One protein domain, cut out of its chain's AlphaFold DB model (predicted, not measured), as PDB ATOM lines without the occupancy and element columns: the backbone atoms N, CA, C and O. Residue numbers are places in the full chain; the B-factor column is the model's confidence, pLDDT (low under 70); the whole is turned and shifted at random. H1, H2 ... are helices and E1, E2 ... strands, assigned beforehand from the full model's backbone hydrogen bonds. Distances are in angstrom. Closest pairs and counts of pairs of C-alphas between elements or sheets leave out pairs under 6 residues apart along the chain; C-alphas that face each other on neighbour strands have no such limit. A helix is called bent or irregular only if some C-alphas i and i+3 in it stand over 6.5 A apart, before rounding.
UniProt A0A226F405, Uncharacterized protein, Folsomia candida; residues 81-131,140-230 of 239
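What this domain is: This is residues 81 to 131 and 140 to 230 of the 239 residues of an uncharacterized protein of Folsomia candida (UniProt A0A226F405). A long ribbon of two strands, the hairpin E1 and E2, bends over strongly and, with the short E5 beside E2, forms a twisted sheet toward one end of an elongated domain; a small hairpin of E3 and E4, with H2 close by, forms the other end. Long E4 reaches back from there to the end of E2, and the bent helix H1 joins the two regions, arm H1a beside E5 and arm H1b packed on E4. The 142 printed residues hold five named strands and then two named helices, in the order E1 E2 E3 E4 E5 H1 H2, a mixed class. Both sheets, E1 - E2 - E5 and E3 - E4, are antiparallel. The whole is only just compact, close to loose, with a radius of gyration of the C-alphas of 17.3 A and spans of 48 by 31 by 28 A.

How they stand to each other: Start with E1, residues 81 to 103, and E2, residues 116 to 131, an antiparallel hairpin in which N 91 and O 128 are 2.8 A apart, within hydrogen-bond range. E1 bends by 144 degrees at residue 100 and E2 by 119 degrees at residue 119. Look next for E5, residues 164 to 167, the antiparallel neighbour of E2, with N 165 and O 127 within hydrogen-bond range at 2.9 A. H1, residues 181 to 215, was assigned as one helix by its hydrogen bonds but is bent: C-alphas 198 and 201 are 8.5 A apart. Its arm H1a, residues 181 to 198, is irregular, with C-alphas 186 and 189 7.6 A apart. H1a is on this sheet at a height of 8.0 A, over none of its strands; its closest C-alphas to E5 are those of Ser 185 and Met 165, 5.1 A apart. H1b, residues 201 to 215, is about perpendicular to H1a, only just, at 72 degrees. Go next to E4, residues 147 to 159: its closest C-alphas to H1b are those of Ser 149 and Asn 212, 5.5 A apart. E3, residues 140 to 142, forms an antiparallel hairpin with E4, with N 140 and O 149 at 2.8 A. H2, residues 220 to 227, is close to but not clearly touching H1b, the closest C-alphas being those of Ile 215 and Leu 223, 7.7 A apart. Every O i to N i+4 pair is within hydrogen-bond range in H2; H1a has 12 of 14 and H1b 10 of 11.

Where its parts are: Find C-alpha 81 at (4.922, 46.330, 31.103); from there E1 covers 29.5 A to C-alpha 103. E2 measures 25.1 A, E3 6.4 A, E4 30.2 A and E5 10.0 A. H1a begins at C-alpha 181, at (28.255, 30.810, 57.367), and measures 23.7 A; H1b measures 20.2 A. H2 covers 10.6 A and ends at C-alpha 227, at (4.208, 32.782, 34.191).

The domain as a whole: The C-alphas of Ile 144 and Asp 182, the two farthest apart, are 49.3 A from each other. Look for the cut after residue 131: residues 132 to 139 are not printed, and C-alphas 131 and 140 are 27.7 A apart. The links E1 to E2 and E5 to H1 are long. In this predicted model the mean pLDDT of the printed part is 88.6, and residues 226 to 230 are under 70.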
ATOM      1  N   THR A  81       4.607  46.071  29.695       90.62
ATOM      2  CA  THR A  81       4.922  46.330  31.103       90.62
ATOM      3  C   THR A  81       4.400  45.191  31.961       90.62
ATOM      4  O   THR A  81       3.195  44.977  31.997       90.62
ATOM      5  N   LEU A  82       5.300  44.496  32.650       88.06
ATOM      6  CA  LEU A  82       5.013  43.440  33.612       88.06
ATOM      7  C   LEU A  82       5.112  44.016  35.027       88.06
ATOM      8  O   LEU A  82       6.176  44.495  35.416       88.06
ATOM      9  N   ASN A  83       4.036  43.960  35.804       90.06
ATOM     10  CA  ASN A  83       4.120  44.055  37.261       90.06
ATOM     11  C   ASN A  83       4.061  42.632  37.806       90.06
ATOM     12  O   ASN A  83       3.227  41.856  37.353       90.06
ATOM     13  N   PHE A  84       4.945  42.295  38.736       86.62
ATOM     14  CA  PHE A  84       5.045  40.957  39.301       86.62
ATOM     15  C   PHE A  84       5.285  41.073  40.803       86.62
ATOM     16  O   PHE A  84       6.237  41.735  41.229       86.62
ATOM     17  N   HIS A  85       4.421  40.447  41.592       89.25
ATOM     18  CA  HIS A  85       4.555  40.319  43.035       89.25
ATOM     19  C   HIS A  85       4.629  38.837  43.383       89.25
ATOM     20  O   HIS A  85       3.832  38.042  42.908       89.25
ATOM     21  N   LEU A  86       5.627  38.457  44.169       88.56
ATOM     22  CA  LEU A  86       5.859  37.095  44.621       88.56
ATOM     23  C   LEU A  86       6.034  37.098  46.127       88.56
ATOM     24  O   LEU A  86       6.755  37.930  46.676       88.56
ATOM     25  N   THR A  87       5.417  36.120  46.770       89.19
ATOM     26  CA  THR A  87       5.558  35.832  48.189       89.19
ATOM     27  C   THR A  87       5.883  34.359  48.396       89.19
ATOM     28  O   THR A  87       5.429  33.484  47.658       89.19
ATOM     29  N   LEU A  88       6.708  34.075  49.399       85.25
ATOM     30  CA  LEU A  88       7.046  32.720  49.811       85.25
ATOM     31  C   LEU A  88       7.247  32.710  51.336       85.25
ATOM     32  O   LEU A  88       8.222  33.287  51.827       85.25
ATOM     33  N   PRO A  89       6.333  32.084  52.103       91.12
ATOM     34  CA  PRO A  89       6.374  32.094  53.565       91.12
ATOM     35  C   PRO A  89       7.649  31.481  54.138       91.12
ATOM     36  O   PRO A  89       8.214  32.004  55.097       91.12
ATOM     37  N   SER A  90       8.104  30.381  53.548       91.12
ATOM     38  CA  SER A  90       9.341  29.713  53.926       91.12
ATOM     39  C   SER A  90       9.797  28.785  52.816       91.12
ATOM     40  O   SER A  90       8.962  28.153  52.174       91.12
ATOM     41  N   ALA A  91      11.101  28.634  52.651       83.25
ATOM     42  CA  ALA A  91      11.684  27.557  51.872       83.25
ATOM     43  C   ALA A  91      12.914  27.013  52.577       83.25
ATOM     44  O   ALA A  91      13.740  27.781  53.067       83.25
ATOM     45  N   HIS A  92      13.033  25.693  52.575       89.88
ATOM     46  CA  HIS A  92      14.180  24.983  53.103       89.88
ATOM     47  C   HIS A  92      14.713  24.041  52.029       89.88
ATOM     48  O   HIS A  92      13.968  23.224  51.497       89.88
ATOM     49  N   ILE A  93      15.992  24.155  51.695       85.31
ATOM     50  CA  ILE A  93      16.652  23.396  50.636       85.31
ATOM     51  C   ILE A  93      17.897  22.743  51.221       85.31
ATOM     52  O   ILE A  93      18.738  23.420  51.809       85.31
ATOM     53  N   THR A  94      18.036  21.438  51.016       87.12
ATOM     54  CA  THR A  94      19.236  20.671  51.359       87.12
ATOM     55  C   THR A  94      19.718  19.885  50.162       87.12
ATOM     56  O   THR A  94      18.920  19.240  49.480       87.12
ATOM     57  N   THR A  95      21.023  19.915  49.921       88.31
ATOM     58  CA  THR A  95      21.672  19.078  48.911       88.31
ATOM     59  C   THR A  95      23.172  19.032  49.154       88.31
ATOM     60  O   THR A  95      23.736  19.986  49.692       88.31
ATOM     61  N   ASP A  96      23.829  17.965  48.721       90.50
ATOM     62  CA  ASP A  96      25.285  17.944  48.603       90.50
ATOM     63  C   ASP A  96      25.721  18.580  47.284       90.50
ATOM     64  O   ASP A  96      24.972  18.594  46.307       90.50
ATOM     65  N   PHE A  97      26.940  19.098  47.213       88.94
ATOM     66  CA  PHE A  97      27.432  19.749  46.007       88.94
ATOM     67  C   PHE A  97      28.937  19.579  45.806       88.94
ATOM     68  O   PHE A  97      29.697  19.373  46.749       88.94
ATOM     69  N   VAL A  98      29.359  19.726  44.550       93.62
ATOM     70  CA  VAL A  98      30.741  19.986  44.132       93.62
ATOM     71  C   VAL A  98      30.672  21.102  43.102       93.62
ATOM     72  O   VAL A  98      30.090  20.918  42.034       93.62
ATOM     73  N   VAL A  99      31.211  22.276  43.418       90.19
ATOM     74  CA  VAL A  99      31.003  23.479  42.605       90.19
ATOM     75  C   VAL A  99      32.286  24.248  42.353       90.19
ATOM     76  O   VAL A  99      33.195  24.307  43.181       90.19
ATOM     77  N   THR A 100      32.323  24.895  41.197       95.62
ATOM     78  CA  THR A 100      33.270  25.958  40.869       95.62
ATOM     79  C   THR A 100      32.555  27.041  40.076       95.62
ATOM     80  O   THR A 100      31.583  26.762  39.368       95.62
ATOM     81  N   GLY A 101      32.997  28.284  40.222       93.56
ATOM     82  CA  GLY A 101      32.376  29.404  39.535       93.56
ATOM     83  C   GLY A 101      32.667  30.742  40.190       93.56
ATOM     84  O   GLY A 101      33.735  30.944  40.768       93.56
ATOM     85  N   TYR A 102      31.717  31.669  40.091       94.50
ATOM     86  CA  TYR A 102      31.814  32.968  40.748       94.50
ATOM     87  C   TYR A 102      30.460  33.456  41.259       94.50
ATOM     88  O   TYR A 102      29.417  33.210  40.651       94.50
ATOM     89  N   LEU A 103      30.510  34.203  42.359       90.75
ATOM     90  CA  LEU A 103      29.414  34.995  42.898       90.75
ATOM     91  C   LEU A 103      29.873  36.449  42.955       90.75
ATOM     92  O   LEU A 103      30.865  36.767  43.603       90.75
ATOM     93  N   ASP A 104      29.165  37.348  42.290       91.50
ATOM     94  CA  ASP A 104      29.419  38.780  42.379       91.50
ATOM     95  C   ASP A 104      28.213  39.489  42.993       91.50
ATOM     96  O   ASP A 104      27.326  39.997  42.296       91.50
ATOM     97  N   ALA A 105      28.224  39.579  44.322       89.06
ATOM     98  CA  ALA A 105      27.221  40.302  45.084       89.06
ATOM     99  C   ALA A 105      27.498  41.810  45.165       89.06
ATOM    100  O   ALA A 105      26.714  42.534  45.764       89.06
ATOM    101  N   ARG A 106      28.552  42.352  44.532       91.00
ATOM    102  CA  ARG A 106      28.770  43.811  44.548       91.00
ATOM    103  C   ARG A 106      27.526  44.540  44.020       91.00
ATOM    104  O   ARG A 106      26.906  44.071  43.066       91.00
ATOM    105  N   PRO A 107      27.168  45.706  44.563       93.69
ATOM    106  CA  PRO A 107      27.932  46.509  45.516       93.69
ATOM    107  C   PRO A 107      27.726  46.135  46.990       93.69
ATOM    108  O   PRO A 107      28.160  46.908  47.839       93.69
ATOM    109  N   PHE A 108      27.112  44.985  47.308       89.12
ATOM    110  CA  PHE A 108      27.155  44.500  48.683       89.12
ATOM    111  C   PHE A 108      28.610  44.331  49.131       89.12
ATOM    112  O   PHE A 108      29.477  43.905  48.355       89.12
ATOM    113  N   SER A 109      28.887  44.707  50.373       91.19
ATOM    114  CA  SER A 109      30.176  44.495  51.003       91.19
ATOM    115  C   SER A 109      30.420  42.996  51.162       91.19
ATOM    116  O   SER A 109      29.496  42.214  51.389       91.19
ATOM    117  N   SER A 110      31.685  42.579  51.087       86.56
ATOM    118  CA  SER A 110      32.053  41.169  51.274       86.56
ATOM    119  C   SER A 110      31.739  40.649  52.679       86.56
ATOM    120  O   SER A 110      31.668  39.441  52.866       86.56
ATOM    121  N   GLY A 111      31.574  41.551  53.657       85.38
ATOM    122  CA  GLY A 111      31.114  41.214  55.004       85.38
ATOM    123  C   GLY A 111      29.600  41.008  55.101       85.38
ATOM    124  O   GLY A 111      29.157  40.358  56.041       85.38
ATOM    125  N   CYS A 112      28.817  41.529  54.150       87.25
ATOM    126  CA  CYS A 112      27.378  41.285  54.071       87.25
ATOM    127  C   CYS A 112      27.059  40.057  53.215       87.25
ATOM    128  O   CYS A 112      26.436  39.109  53.688       87.25
ATOM    129  N   ILE A 113      27.516  40.055  51.958       88.88
ATOM    130  CA  ILE A 113      27.370  38.915  51.052       88.88
ATOM    131  C   ILE A 113      28.750  38.583  50.475       88.88
ATOM    132  O   ILE A 113      29.305  39.385  49.710       88.88
ATOM    133  N   PRO A 114      29.315  37.405  50.799       89.19
ATOM    134  CA  PRO A 114      30.578  36.958  50.231       89.19
ATOM    135  C   PRO A 114      30.559  37.043  48.703       89.19
ATOM    136  O   PRO A 114      29.572  36.706  48.055       89.19
ATOM    137  N   SER A 115      31.652  37.517  48.116       90.88
ATOM    138  CA  SER A 115      31.779  37.690  46.668       90.88
ATOM    139  C   SER A 115      33.165  37.280  46.205       90.88
ATOM    140  O   SER A 115      34.158  37.511  46.891       90.88
ATOM    141  N   GLY A 116      33.237  36.719  45.007       93.06
ATOM    142  CA  GLY A 116      34.459  36.277  44.363       93.06
ATOM    143  C   GLY A 116      34.260  34.963  43.623       93.06
ATOM    144  O   GLY A 116      33.159  34.411  43.554       93.06
ATOM    145  N   ASN A 117      35.360  34.453  43.080       97.12
ATOM    146  CA  ASN A 117      35.390  33.088  42.576       97.12
ATOM    147  C   ASN A 117      35.208  32.126  43.745       97.12
ATOM    148  O   ASN A 117      35.790  32.346  44.812       97.12
ATOM    149  N   PHE A 118      34.430  31.073  43.535       94.81
ATOM    150  CA  PHE A 118      34.233  30.034  44.528       94.81
ATOM    151  C   PHE A 118      34.635  28.669  44.000       94.81
ATOM    152  O   PHE A 118      34.535  28.384  42.805       94.81
ATOM    153  N   THR A 119      35.079  27.819  44.915       97.00
ATOM    154  CA  THR A 119      35.305  26.399  44.672       97.00
ATOM    155  C   THR A 119      35.110  25.644  45.975       97.00
ATOM    156  O   THR A 119      35.458  26.152  47.041       97.00
ATOM    157  N   GLY A 120      34.528  24.455  45.901       94.12
ATOM    158  CA  GLY A 120      34.371  23.612  47.073       94.12
ATOM    159  C   GLY A 120      33.357  22.506  46.877       94.12
ATOM    160  O   GLY A 120      32.737  22.366  45.820       94.12
ATOM    161  N   SER A 121      33.187  21.725  47.929       93.94
ATOM    162  CA  SER A 121      32.237  20.624  47.985       93.94
ATOM    163  C   SER A 121      31.703  20.463  49.395       93.94
ATOM    164  O   SER A 121      32.407  20.790  50.338       93.94
ATOM    165  N   GLY A 122      30.512  19.907  49.555       91.44
ATOM    166  CA  GLY A 122      29.974  19.603  50.876       91.44
ATOM    167  C   GLY A 122      28.459  19.565  50.886       91.44
ATOM    168  O   GLY A 122      27.824  19.587  49.835       91.44
ATOM    169  N   ALA A 123      27.897  19.531  52.088       91.44
ATOM    170  CA  ALA A 123      26.468  19.687  52.287       91.44
ATOM    171  C   ALA A 123      26.101  21.174  52.277       91.44
ATOM    172  O   ALA A 123      26.778  22.007  52.884       91.44
ATOM    173  N   SER A 124      25.004  21.496  51.603       87.94
ATOM    174  CA  SER A 124      24.365  22.804  51.661       87.94
ATOM    175  C   SER A 124      23.032  22.721  52.385       87.94
ATOM    176  O   SER A 124      22.279  21.753  52.253       87.94
ATOM    177  N   THR A 125      22.734  23.757  53.155       89.12
ATOM    178  CA  THR A 125      21.424  23.992  53.741       89.12
ATOM    179  C   THR A 125      21.089  25.463  53.593       89.12
ATOM    180  O   THR A 125      21.842  26.335  54.027       89.12
ATOM    181  N   VAL A 126      19.958  25.730  52.955       87.50
ATOM    182  CA  VAL A 126      19.431  27.071  52.735       87.50
ATOM    183  C   VAL A 126      18.026  27.112  53.302       87.50
ATOM    184  O   VAL A 126      17.148  26.405  52.823       87.50
ATOM    185  N   HIS A 127      17.813  27.951  54.301       89.25
ATOM    186  CA  HIS A 127      16.508  28.298  54.833       89.25
ATOM    187  C   HIS A 127      16.281  29.787  54.637       89.25
ATOM    188  O   HIS A 127      17.141  30.596  54.980       89.25
ATOM    189  N   ALA A 128      15.127  30.146  54.097       84.06
ATOM    190  CA  ALA A 128      14.691  31.526  53.983       84.06
ATOM    191  C   ALA A 128      13.222  31.617  54.377       84.06
ATOM    192  O   ALA A 128      12.412  30.780  53.982       84.06
ATOM    193  N   SER A 129      12.873  32.656  55.126       91.38
ATOM    194  CA  SER A 129      11.503  32.942  55.548       91.38
ATOM    195  C   SER A 129      10.983  34.231  54.916       91.38
ATOM    196  O   SER A 129      11.765  35.083  54.500       91.38
ATOM    197  N   ALA A 130       9.657  34.368  54.862       92.56
ATOM    198  CA  ALA A 130       8.912  35.582  54.532       92.56
ATOM    199  C   ALA A 130       9.459  36.374  53.329       92.56
ATOM    200  O   ALA A 130       9.567  37.600  53.389       92.56
ATOM    201  N   LEU A 131       9.833  35.676  52.253       87.62
ATOM    202  CA  LEU A 131      10.299  36.312  51.027       87.62
ATOM    203  C   LEU A 131       9.129  37.060  50.381       87.62
ATOM    204  O   LEU A 131       8.068  36.482  50.157       87.62
ATOM    205  N   PHE A 140      11.053  44.393  26.050       91.88
ATOM    206  CA  PHE A 140      11.279  44.716  24.654       91.88
ATOM    207  C   PHE A 140      11.326  43.410  23.869       91.88
ATOM    208  O   PHE A 140      12.135  42.536  24.180       91.88
ATOM    209  N   ALA A 141      10.475  43.290  22.851       89.62
ATOM    210  CA  ALA A 141      10.499  42.170  21.922       89.62
ATOM    211  C   ALA A 141      11.358  42.529  20.709       89.62
ATOM    212  O   ALA A 141      11.054  43.466  19.966       89.62
ATOM    213  N   ASN A 142      12.434  41.779  20.494       87.56
ATOM    214  CA  ASN A 142      13.207  41.882  19.269       87.56
ATOM    215  C   ASN A 142      12.423  41.209  18.137       87.56
ATOM    216  O   ASN A 142      12.301  39.992  18.119       87.56
ATOM    217  N   LEU A 143      11.923  41.988  17.177       85.94
ATOM    218  CA  LEU A 143      11.093  41.473  16.080       85.94
ATOM    219  C   LEU A 143      11.856  40.587  15.078       85.94
ATOM    220  O   LEU A 143      11.225  39.859  14.322       85.94
ATOM    221  N   ILE A 144      13.193  40.637  15.057       87.62
ATOM    222  CA  ILE A 144      14.018  39.797  14.175       87.62
ATOM    223  C   ILE A 144      14.192  38.406  14.787       87.62
ATOM    224  O   ILE A 144      14.016  37.402  14.105       87.62
ATOM    225  N   THR A 145      14.545  38.338  16.072       88.06
ATOM    226  CA  THR A 145      14.780  37.061  16.771       88.06
ATOM    227  C   THR A 145      13.534  36.515  17.468       88.06
ATOM    228  O   THR A 145      13.546  35.383  17.940       88.06
ATOM    229  N   ASN A 146      12.475  37.320  17.554       88.25
ATOM    230  CA  ASN A 146      11.278  37.103  18.364       88.25
ATOM    231  C   ASN A 146      11.567  36.848  19.859       88.25
ATOM    232  O   ASN A 146      10.793  36.180  20.537       88.25
ATOM    233  N   LYS A 147      12.693  37.346  20.384       90.88
ATOM    234  CA  LYS A 147      13.095  37.137  21.785       90.88
ATOM    235  C   LYS A 147      12.918  38.384  22.633       90.88
ATOM    236  O   LYS A 147      13.074  39.512  22.155       90.88
ATOM    237  N   LEU A 148      12.586  38.161  23.897       89.19
ATOM    238  CA  LEU A 148      12.359  39.211  24.874       89.19
ATOM    239  C   LEU A 148      13.648  39.714  25.517       89.19
ATOM    240  O   LEU A 148      14.641  39.013  25.631       89.19
ATOM    241  N   SER A 149      13.615  40.948  26.000       92.12
ATOM    242  CA  SER A 149      14.598  41.474  26.944       92.12
ATOM    243  C   SER A 149      13.938  42.453  27.907       92.12
ATOM    244  O   SER A 149      12.963  43.114  27.564       92.12
ATOM    245  N   ILE A 150      14.463  42.567  29.122       90.62
ATOM    246  CA  ILE A 150      14.090  43.590  30.094       90.62
ATOM    247  C   ILE A 150      14.823  44.880  29.730       90.62
ATOM    248  O   ILE A 150      16.040  45.000  29.922       90.62
ATOM    249  N   ARG A 151      14.069  45.865  29.242       93.69
ATOM    250  CA  ARG A 151      14.577  47.203  28.928       93.69
ATOM    251  C   ARG A 151      14.790  48.028  30.188       93.69
ATOM    252  O   ARG A 151      15.841  48.638  30.343       93.69
ATOM    253  N   THR A 152      13.810  48.034  31.085       95.06
ATOM    254  CA  THR A 152      13.906  48.707  32.386       95.06
ATOM    255  C   THR A 152      13.357  47.796  33.467       95.06
ATOM    256  O   THR A 152      12.332  47.151  33.252       95.06
ATOM    257  N   LEU A 153      14.011  47.782  34.623       92.88
ATOM    258  CA  LEU A 153      13.543  47.098  35.822       92.88
ATOM    259  C   LEU A 153      13.422  48.123  36.946       92.88
ATOM    260  O   LEU A 153      14.306  48.952  37.137       92.88
ATOM    261  N   GLU A 154      12.329  48.050  37.683       95.44
ATOM    262  CA  GLU A 154      12.072  48.799  38.900       95.44
ATOM    263  C   GLU A 154      11.797  47.779  40.003       95.44
ATOM    264  O   GLU A 154      10.826  47.027  39.939       95.44
ATOM    265  N   ILE A 155      12.650  47.747  41.022       91.19
ATOM    266  CA  ILE A 155      12.398  46.946  42.216       91.19
ATOM    267  C   ILE A 155      11.621  47.815  43.198       91.19
ATOM    268  O   ILE A 155      12.168  48.767  43.758       91.19
ATOM    269  N   ARG A 156      10.341  47.518  43.413       91.69
ATOM    270  CA  ARG A 156       9.516  48.241  44.390       91.69
ATOM    271  C   ARG A 156       9.839  47.765  45.796       91.69
ATOM    272  O   ARG A 156      10.175  48.597  46.636       91.69
ATOM    273  N   ASN A 157       9.850  46.447  45.990       87.62
ATOM    274  CA  ASN A 157      10.224  45.794  47.237       87.62
ATOM    275  C   ASN A 157      11.021  44.508  46.971       87.62
ATOM    276  O   ASN A 157      10.689  43.768  46.049       87.62
ATOM    277  N   ILE A 158      12.042  44.251  47.786       87.62
ATOM    278  CA  ILE A 158      12.620  42.921  48.009       87.62
ATOM    279  C   ILE A 158      12.892  42.838  49.504       87.62
ATOM    280  O   ILE A 158      13.660  43.642  50.033       87.62
ATOM    281  N   SER A 159      12.277  41.874  50.171       88.56
ATOM    282  CA  SER A 159      12.474  41.624  51.594       88.56
ATOM    283  C   SER A 159      12.353  40.140  51.903       88.56
ATOM    284  O   SER A 159      11.763  39.382  51.140       88.56
ATOM    285  N   PHE A 160      12.899  39.736  53.038       90.19
ATOM    286  CA  PHE A 160      12.789  38.387  53.587       90.19
ATOM    287  C   PHE A 160      12.689  38.473  55.118       90.19
ATOM    288  O   PHE A 160      12.783  39.560  55.682       90.19
ATOM    289  N   GLY A 161      12.434  37.378  55.821       87.50
ATOM    290  CA  GLY A 161      12.361  37.342  57.281       87.50
ATOM    291  C   GLY A 161      13.741  37.379  57.941       87.50
ATOM    292  O   GLY A 161      14.770  37.324  57.279       87.50
ATOM    293  N   SER A 162      13.779  37.486  59.270       89.88
ATOM    294  CA  SER A 162      15.034  37.371  60.033       89.88
ATOM    295  C   SER A 162      15.482  35.923  60.234       89.88
ATOM    296  O   SER A 162      16.616  35.694  60.634       89.88
ATOM    297  N   ASP A 163      14.590  34.957  60.003       90.75
ATOM    298  CA  ASP A 163      14.902  33.534  60.076       90.75
ATOM    299  C   ASP A 163      15.479  33.085  58.730       90.75
ATOM    300  O   ASP A 163      14.746  32.789  57.779       90.75
ATOM    301  N   ILE A 164      16.805  33.160  58.635       87.88
ATOM    302  CA  ILE A 164      17.594  32.752  57.476       87.88
ATOM    303  C   ILE A 164      18.740  31.897  57.970       87.88
ATOM    304  O   ILE A 164      19.433  32.255  58.922       87.88
ATOM    305  N   MET A 165      18.986  30.812  57.256       91.06
ATOM    306  CA  MET A 165      20.162  29.991  57.456       91.06
ATOM    307  C   MET A 165      20.774  29.702  56.097       91.06
ATOM    308  O   MET A 165      20.116  29.162  55.216       91.06
ATOM    309  N   LEU A 166      22.034  30.063  55.923       87.19
ATOM    310  CA  LEU A 166      22.839  29.694  54.773       87.19
ATOM    311  C   LEU A 166      24.042  28.942  55.307       87.19
ATOM    312  O   LEU A 166      24.843  29.519  56.028       87.19
ATOM    313  N   SER A 167      24.185  27.680  54.935       90.75
ATOM    314  CA  SER A 167      25.382  26.902  55.215       90.75
ATOM    315  C   SER A 167      25.764  26.124  53.974       90.75
ATOM    316  O   SER A 167      24.922  25.475  53.360       90.75
ATOM    317  N   PHE A 168      27.034  26.196  53.599       87.62
ATOM    318  CA  PHE A 168      27.599  25.433  52.486       87.62
ATOM    319  C   PHE A 168      28.813  24.613  52.942       87.62
ATOM    320  O   PHE A 168      29.666  24.240  52.141       87.62
ATOM    321  N   GLY A 169      28.913  24.363  54.248       88.00
ATOM    322  CA  GLY A 169      30.048  23.677  54.848       88.00
ATOM    323  C   GLY A 169      31.355  24.492  54.833       88.00
ATOM    324  O   GLY A 169      31.436  25.573  54.240       88.00
ATOM    325  N   PRO A 170      32.394  23.981  55.516       91.88
ATOM    326  CA  PRO A 170      33.678  24.670  55.666       91.88
ATOM    327  C   PRO A 170      34.545  24.635  54.399       91.88
ATOM    328  O   PRO A 170      35.449  25.454  54.248       91.88
ATOM    329  N   ASP A 171      34.268  23.697  53.493       94.44
ATOM    330  CA  ASP A 171      35.085  23.430  52.308       94.44
ATOM    331  C   ASP A 171      34.709  24.317  51.107       94.44
ATOM    332  O   ASP A 171      35.405  24.299  50.088       94.44
ATOM    333  N   LEU A 172      33.631  25.113  51.199       92.44
ATOM    334  CA  LEU A 172      33.325  26.136  50.200       92.44
ATOM    335  C   LEU A 172      34.175  27.385  50.440       92.44
ATOM    336  O   LEU A 172      33.938  28.164  51.365       92.44
ATOM    337  N   LEU A 173      35.142  27.599  49.552       95.81
ATOM    338  CA  LEU A 173      35.998  28.776  49.554       95.81
ATOM    339  C   LEU A 173      35.416  29.835  48.621       95.81
ATOM    340  O   LEU A 173      35.143  29.537  47.460       95.81
ATOM    341  N   ILE A 174      35.295  31.079  49.089       92.44
ATOM    342  CA  ILE A 174      34.923  32.240  48.268       92.44
ATOM    343  C   ILE A 174      36.055  33.259  48.342       92.44
ATOM    344  O   ILE A 174      36.529  33.612  49.418       92.44
ATOM    345  N   GLY A 175      36.560  33.690  47.185       92.38
ATOM    346  CA  GLY A 175      37.755  34.538  47.129       92.38
ATOM    347  C   GLY A 175      39.008  33.853  47.695       92.38
ATOM    348  O   GLY A 175      39.938  34.531  48.121       92.38
ATOM    349  N   GLY A 176      39.028  32.514  47.725       92.88
ATOM    350  CA  GLY A 176      40.129  31.710  48.263       92.88
ATOM    351  C   GLY A 176      40.137  31.544  49.786       92.88
ATOM    352  O   GLY A 176      41.091  30.974  50.305       92.88
ATOM    353  N   SER A 177      39.112  32.018  50.501       93.31
ATOM    354  CA  SER A 177      38.996  31.875  51.959       93.31
ATOM    355  C   SER A 177      37.705  31.146  52.352       93.31
ATOM    356  O   SER A 177      36.703  31.298  51.647       93.31
ATOM    357  N   PRO A 178      37.698  30.378  53.460       93.75
ATOM    358  CA  PRO A 178      36.466  29.836  54.026       93.75
ATOM    359  C   PRO A 178      35.499  30.954  54.421       93.75
ATOM    360  O   PRO A 178      35.925  32.042  54.819       93.75
ATOM    361  N   VAL A 179      34.203  30.671  54.335       91.25
ATOM    362  CA  VAL A 179      33.140  31.596  54.744       91.25
ATOM    363  C   VAL A 179      32.609  31.193  56.116       91.25
ATOM    364  O   VAL A 179      32.280  30.031  56.345       91.25
ATOM    365  N   ASP A 180      32.488  32.166  57.018       94.50
ATOM    366  CA  ASP A 180      31.779  31.996  58.287       94.50
ATOM    367  C   ASP A 180      30.263  32.085  58.044       94.50
ATOM    368  O   ASP A 180      29.653  33.155  58.087       94.50
ATOM    369  N   TRP A 181      29.673  30.943  57.701       91.50
ATOM    370  CA  TRP A 181      28.255  30.810  57.367       91.50
ATOM    371  C   TRP A 181      27.317  31.145  58.530       91.50
ATOM    372  O   TRP A 181      26.228  31.676  58.295       91.50
ATOM    373  N   ASP A 182      27.748  30.912  59.771       93.88
ATOM    374  CA  ASP A 182      26.972  31.250  60.965       93.88
ATOM    375  C   ASP A 182      26.902  32.771  61.137       93.88
ATOM    376  O   ASP A 182      25.817  33.334  61.317       93.88
ATOM    377  N   ALA A 183      28.042  33.459  60.997       93.06
ATOM    378  CA  ALA A 183      28.089  34.919  61.036       93.06
ATOM    379  C   ALA A 183      27.308  35.555  59.876       93.06
ATOM    380  O   ALA A 183      26.561  36.515  60.092       93.06
ATOM    381  N   VAL A 184      27.435  35.008  58.658       90.88
ATOM    382  CA  VAL A 184      26.666  35.466  57.489       90.88
ATOM    383  C   VAL A 184      25.170  35.304  57.746       90.88
ATOM    384  O   VAL A 184      24.431  36.273  57.603       90.88
ATOM    385  N   SER A 185      24.717  34.126  58.180       91.75
ATOM    386  CA  SER A 185      23.295  33.854  58.440       91.75
ATOM    387  C   SER A 185      22.709  34.799  59.488       91.75
ATOM    388  O   SER A 185      21.662  35.405  59.259       91.75
ATOM    389  N   ALA A 186      23.417  34.997  60.605       92.88
ATOM    390  CA  ALA A 186      22.974  35.875  61.685       92.88
ATOM    391  C   ALA A 186      22.906  37.357  61.269       92.88
ATOM    392  O   ALA A 186      22.047  38.098  61.749       92.88
ATOM    393  N   GLY A 187      23.812  37.803  60.391       90.69
ATOM    394  CA  GLY A 187      23.914  39.199  59.957       90.69
ATOM    395  C   GLY A 187      23.135  39.550  58.686       90.69
ATOM    396  O   GLY A 187      22.887  40.738  58.447       90.69
ATOM    397  N   LEU A 188      22.738  38.557  57.878       89.44
ATOM    398  CA  LEU A 188      22.320  38.778  56.491       89.44
ATOM    399  C   LEU A 188      21.135  39.732  56.370       89.44
ATOM    400  O   LEU A 188      21.159  40.627  55.532       89.44
ATOM    401  N   LYS A 189      20.101  39.581  57.206       91.06
ATOM    402  CA  LYS A 189      18.912  40.443  57.130       91.06
ATOM    403  C   LYS A 189      19.253  41.904  57.364       91.06
ATOM    404  O   LYS A 189      18.924  42.762  56.548       91.06
ATOM    405  N   THR A 190      19.927  42.180  58.473       93.75
ATOM    406  CA  THR A 190      20.281  43.544  58.858       93.75
ATOM    407  C   THR A 190      21.211  44.183  57.834       93.75
ATOM    408  O   THR A 190      21.008  45.342  57.469       93.75
ATOM    409  N   CYS A 191      22.206  43.442  57.341       92.81
ATOM    410  CA  CYS A 191      23.138  43.980  56.358       92.81
ATOM    411  C   CYS A 191      22.466  44.182  54.991       92.81
ATOM    412  O   CYS A 191      22.656  45.229  54.373       92.81
ATOM    413  N   PHE A 192      21.622  43.240  54.551       91.69
ATOM    414  CA  PHE A 192      20.907  43.337  53.284       91.69
ATOM    415  C   PHE A 192      19.984  44.549  53.269       91.69
ATOM    416  O   PHE A 192      20.047  45.325  52.325       91.69
ATOM    417  N   ASP A 193      19.181  44.762  54.316       91.75
ATOM    418  CA  ASP A 193      18.278  45.918  54.388       91.75
ATOM    419  C   ASP A 193      19.034  47.246  54.247       91.75
ATOM    420  O   ASP A 193      18.621  48.137  53.498       91.75
ATOM    421  N   ALA A 194      20.157  47.374  54.961       93.81
ATOM    422  CA  ALA A 194      20.961  48.586  54.972       93.81
ATOM    423  C   ALA A 194      21.640  48.829  53.616       93.81
ATOM    424  O   ALA A 194      21.555  49.920  53.044       93.81
ATOM    425  N   GLU A 195      22.303  47.807  53.080       92.38
ATOM    426  CA  GLU A 195      23.091  47.935  51.860       92.38
ATOM    427  C   GLU A 195      22.226  47.930  50.595       92.38
ATOM    428  O   GLU A 195      22.562  48.628  49.634       92.38
ATOM    429  N   PHE A 196      21.088  47.228  50.587       90.62
ATOM    430  CA  PHE A 196      20.128  47.262  49.484       90.62
ATOM    431  C   PHE A 196      19.548  48.664  49.316       90.62
ATOM    432  O   PHE A 196      19.520  49.186  48.201       90.62
ATOM    433  N   ALA A 197      19.141  49.310  50.412       91.62
ATOM    434  CA  ALA A 197      18.631  50.677  50.370       91.62
ATOM    435  C   ALA A 197      19.679  51.660  49.819       91.62
ATOM    436  O   ALA A 197      19.357  52.484  48.961       91.62
ATOM    437  N   ALA A 198      20.938  51.533  50.254       93.88
ATOM    438  CA  ALA A 198      22.036  52.389  49.804       93.88
ATOM    439  C   ALA A 198      22.412  52.168  48.327       93.88
ATOM    440  O   ALA A 198      22.826  53.102  47.642       93.88
ATOM    441  N   ASN A 199      22.248  50.943  47.823       93.88
ATOM    442  CA  ASN A 199      22.748  50.534  46.513       93.88
ATOM    443  C   ASN A 199      21.658  50.121  45.513       93.88
ATOM    444  O   ASN A 199      21.950  49.512  44.476       93.88
ATOM    445  N   LYS A 200      20.398  50.464  45.797       91.00
ATOM    446  CA  LYS A 200      19.215  49.975  45.077       91.00
ATOM    447  C   LYS A 200      19.335  50.082  43.559       91.00
ATOM    448  O   LYS A 200      19.002  49.130  42.858       91.00
ATOM    449  N   ALA A 201      19.832  51.203  43.037       94.00
ATOM    450  CA  ALA A 201      19.969  51.418  41.594       94.00
ATOM    451  C   ALA A 201      20.962  50.439  40.936       94.00
ATOM    452  O   ALA A 201      20.640  49.823  39.923       94.00
ATOM    453  N   ALA A 202      22.142  50.253  41.533       92.56
ATOM    454  CA  ALA A 202      23.166  49.348  41.012       92.56
ATOM    455  C   ALA A 202      22.734  47.876  41.113       92.56
ATOM    456  O   ALA A 202      22.939  47.104  40.176       92.56
ATOM    457  N   ILE A 203      22.076  47.502  42.215       89.50
ATOM    458  CA  ILE A 203      21.516  46.158  42.403       89.50
ATOM    459  C   ILE A 203      20.392  45.900  41.391       89.50
ATOM    460  O   ILE A 203      20.363  44.844  40.763       89.50
ATOM    461  N   THR A 204      19.510  46.880  41.173       91.25
ATOM    462  CA  THR A 204      18.428  46.784  40.181       91.25
ATOM    463  C   THR A 204      18.981  46.553  38.779       91.25
ATOM    464  O   THR A 204      18.505  45.669  38.071       91.25
ATOM    465  N   GLU A 205      20.015  47.292  38.378       93.19
ATOM    466  CA  GLU A 205      20.634  47.113  37.064       93.19
ATOM    467  C   GLU A 205      21.311  45.743  36.928       93.19
ATOM    468  O   GLU A 205      21.154  45.062  35.915       93.19
ATOM    469  N   LYS A 206      22.001  45.287  37.977       88.12
ATOM    470  CA  LYS A 206      22.613  43.957  38.013       88.12
ATOM    471  C   LYS A 206      21.565  42.837  37.893       88.12
ATOM    472  O   LYS A 206      21.756  41.919  37.096       88.12
ATOM    473  N   ILE A 207      20.432  42.944  38.594       89.81
ATOM    474  CA  ILE A 207      19.301  42.007  38.468       89.81
ATOM    475  C   ILE A 207      18.671  42.086  37.073       89.81
ATOM    476  O   ILE A 207      18.336  41.053  36.503       89.81
ATOM    477  N   ARG A 208      18.555  43.279  36.473       92.75
ATOM    478  CA  ARG A 208      18.050  43.441  35.099       92.75
ATOM    479  C   ARG A 208      18.924  42.704  34.082       92.75
ATOM    480  O   ARG A 208      18.399  42.064  33.170       92.75
ATOM    481  N   LEU A 209      20.247  42.802  34.212       88.81
ATOM    482  CA  LEU A 209      21.196  42.105  33.341       88.81
ATOM    483  C   LEU A 209      21.106  40.583  33.520       88.81
ATOM    484  O   LEU A 209      20.925  39.875  32.531       88.81
ATOM    485  N   ALA A 210      21.102  40.096  34.763       84.38
ATOM    486  CA  ALA A 210      20.939  38.672  35.052       84.38
ATOM    487  C   ALA A 210      19.587  38.125  34.568       84.38
ATOM    488  O   ALA A 210      19.521  37.070  33.938       84.38
ATOM    489  N   GLY A 211      18.504  38.877  34.775       85.31
ATOM    490  CA  GLY A 211      17.170  38.535  34.287       85.31
ATOM    491  C   GLY A 211      17.106  38.420  32.762       85.31
ATOM    492  O   GLY A 211      16.394  37.562  32.247       85.31
ATOM    493  N   ASN A 212      17.898  39.204  32.022       86.50
ATOM    494  CA  ASN A 212      17.996  39.092  30.563       86.50
ATOM    495  C   ASN A 212      18.631  37.778  30.088       86.50
ATOM    496  O   ASN A 212      18.275  37.308  29.009       86.50
ATOM    497  N   VAL A 213      19.507  37.151  30.882       78.06
ATOM    498  CA  VAL A 213      20.061  35.819  30.568       78.06
ATOM    499  C   VAL A 213      18.961  34.752  30.558       78.06
ATOM    500  O   VAL A 213      19.030  33.786  29.795       78.06
ATOM    501  N   VAL A 214      17.925  34.931  31.382       80.50
ATOM    502  CA  VAL A 214      16.768  34.031  31.457       80.50
ATOM    503  C   VAL A 214      15.707  34.432  30.435       80.50
ATOM    504  O   VAL A 214      15.390  33.646  29.548       80.50
ATOM    505  N   ILE A 215      15.202  35.667  30.509       80.31
ATOM    506  CA  ILE A 215      14.097  36.156  29.671       80.31
ATOM    507  C   ILE A 215      14.462  36.166  28.181       80.31
ATOM    508  O   ILE A 215      13.606  35.884  27.346       80.31
ATOM    509  N   GLY A 216      15.738  36.379  27.841       84.88
ATOM    510  CA  GLY A 216      16.252  36.322  26.468       84.88
ATOM    511  C   GLY A 216      16.032  34.997  25.738       84.88
ATOM    512  O   GLY A 216      16.164  34.940  24.515       84.88
ATOM    513  N   LYS A 217      15.681  33.931  26.464       85.12
ATOM    514  CA  LYS A 217      15.383  32.613  25.898       85.12
ATOM    515  C   LYS A 217      13.947  32.488  25.400       85.12
ATOM    516  O   LYS A 217      13.695  31.595  24.595       85.12
ATOM    517  N   TYR A 218      13.047  33.380  25.808       83.38
ATOM    518  CA  TYR A 218      11.607  33.247  25.590       83.38
ATOM    519  C   TYR A 218      11.062  34.278  24.588       83.38
ATOM    520  O   TYR A 218      11.566  35.403  24.482       83.38
ATOM    521  N   THR A 219      10.035  33.888  23.835       87.31
ATOM    522  CA  THR A 219       9.109  34.802  23.147       87.31
ATOM    523  C   THR A 219       8.096  35.384  24.148       87.31
ATOM    524  O   THR A 219       8.095  35.017  25.324       87.31
ATOM    525  N   ILE A 220       7.226  36.303  23.706       81.25
ATOM    526  CA  ILE A 220       6.111  36.786  24.546       81.25
ATOM    527  C   ILE A 220       5.187  35.633  24.929       81.25
ATOM    528  O   ILE A 220       4.889  35.480  26.109       81.25
ATOM    529  N   ASP A 221       4.781  34.819  23.958       79.81
ATOM    530  CA  ASP A 221       3.843  33.720  24.192       79.81
ATOM    531  C   ASP A 221       4.444  32.684  25.154       79.81
ATOM    532  O   ASP A 221       3.809  32.324  26.139       79.81
ATOM    533  N   GLU A 222       5.714  32.310  24.957       81.38
ATOM    534  CA  GLU A 222       6.424  31.377  25.845       81.38
ATOM    535  C   GLU A 222       6.565  31.934  27.275       81.38
ATOM    536  O   GLU A 222       6.475  31.188  28.250       81.38
ATOM    537  N   LEU A 223       6.779  33.248  27.427       77.44
ATOM    538  CA  LEU A 223       6.836  33.883  28.745       77.44
ATOM    539  C   LEU A 223       5.460  33.880  29.425       77.44
ATOM    540  O   LEU A 223       5.373  33.634  30.626       77.44
ATOM    541  N   LEU A 224       4.392  34.159  28.678       73.62
ATOM    542  CA  LEU A 224       3.028  34.142  29.205       73.62
ATOM    543  C   LEU A 224       2.594  32.735  29.608       73.62
ATOM    544  O   LEU A 224       1.949  32.584  30.639       73.62
ATOM    545  N   GLU A 225       2.988  31.709  28.858       72.31
ATOM    546  CA  GLU A 225       2.766  30.314  29.245       72.31
ATOM    547  C   GLU A 225       3.535  29.948  30.520       72.31
ATOM    548  O   GLU A 225       2.971  29.321  31.419       72.31
ATOM    549  N   LEU A 226       4.797  30.388  30.629       69.00
ATOM    550  CA  LEU A 226       5.652  30.130  31.788       69.00
ATOM    551  C   LEU A 226       5.106  30.767  33.074       69.00
ATOM    552  O   LEU A 226       5.081  30.114  34.115       69.00
ATOM    553  N   ILE A 227       4.692  32.038  33.015       67.12
ATOM    554  CA  ILE A 227       4.208  32.782  34.191       67.12
ATOM    555  C   ILE A 227       2.720  32.492  34.454       67.12
ATOM    556  O   ILE A 227       2.303  32.415  35.602       67.12
ATOM    557  N   GLY A 228       1.911  32.284  33.416       58.66
ATOM    558  CA  GLY A 228       0.473  32.017  33.531       58.66
ATOM    559  C   GLY A 228       0.112  30.573  33.865       58.66
ATOM    560  O   GLY A 228      -1.067  30.219  33.864       58.66
ATOM    561  N   GLY A 229       1.103  29.708  34.106       54.75
ATOM    562  CA  GLY A 229       0.874  28.302  34.447       54.75
ATOM    563  C   GLY A 229       0.154  27.506  33.355       54.75
ATOM    564  O   GLY A 229      -0.449  26.477  33.653       54.75
ATOM    565  N   GLY A 230       0.186  27.986  32.106       46.38
ATOM    566  CA  GLY A 230      -0.325  27.283  30.935       46.38
ATOM    567  C   GLY A 230      -1.733  26.696  31.064       46.38
ATOM    568  O   GLY A 230      -1.936  25.618  30.535       46.38
TER     569      GLY A 230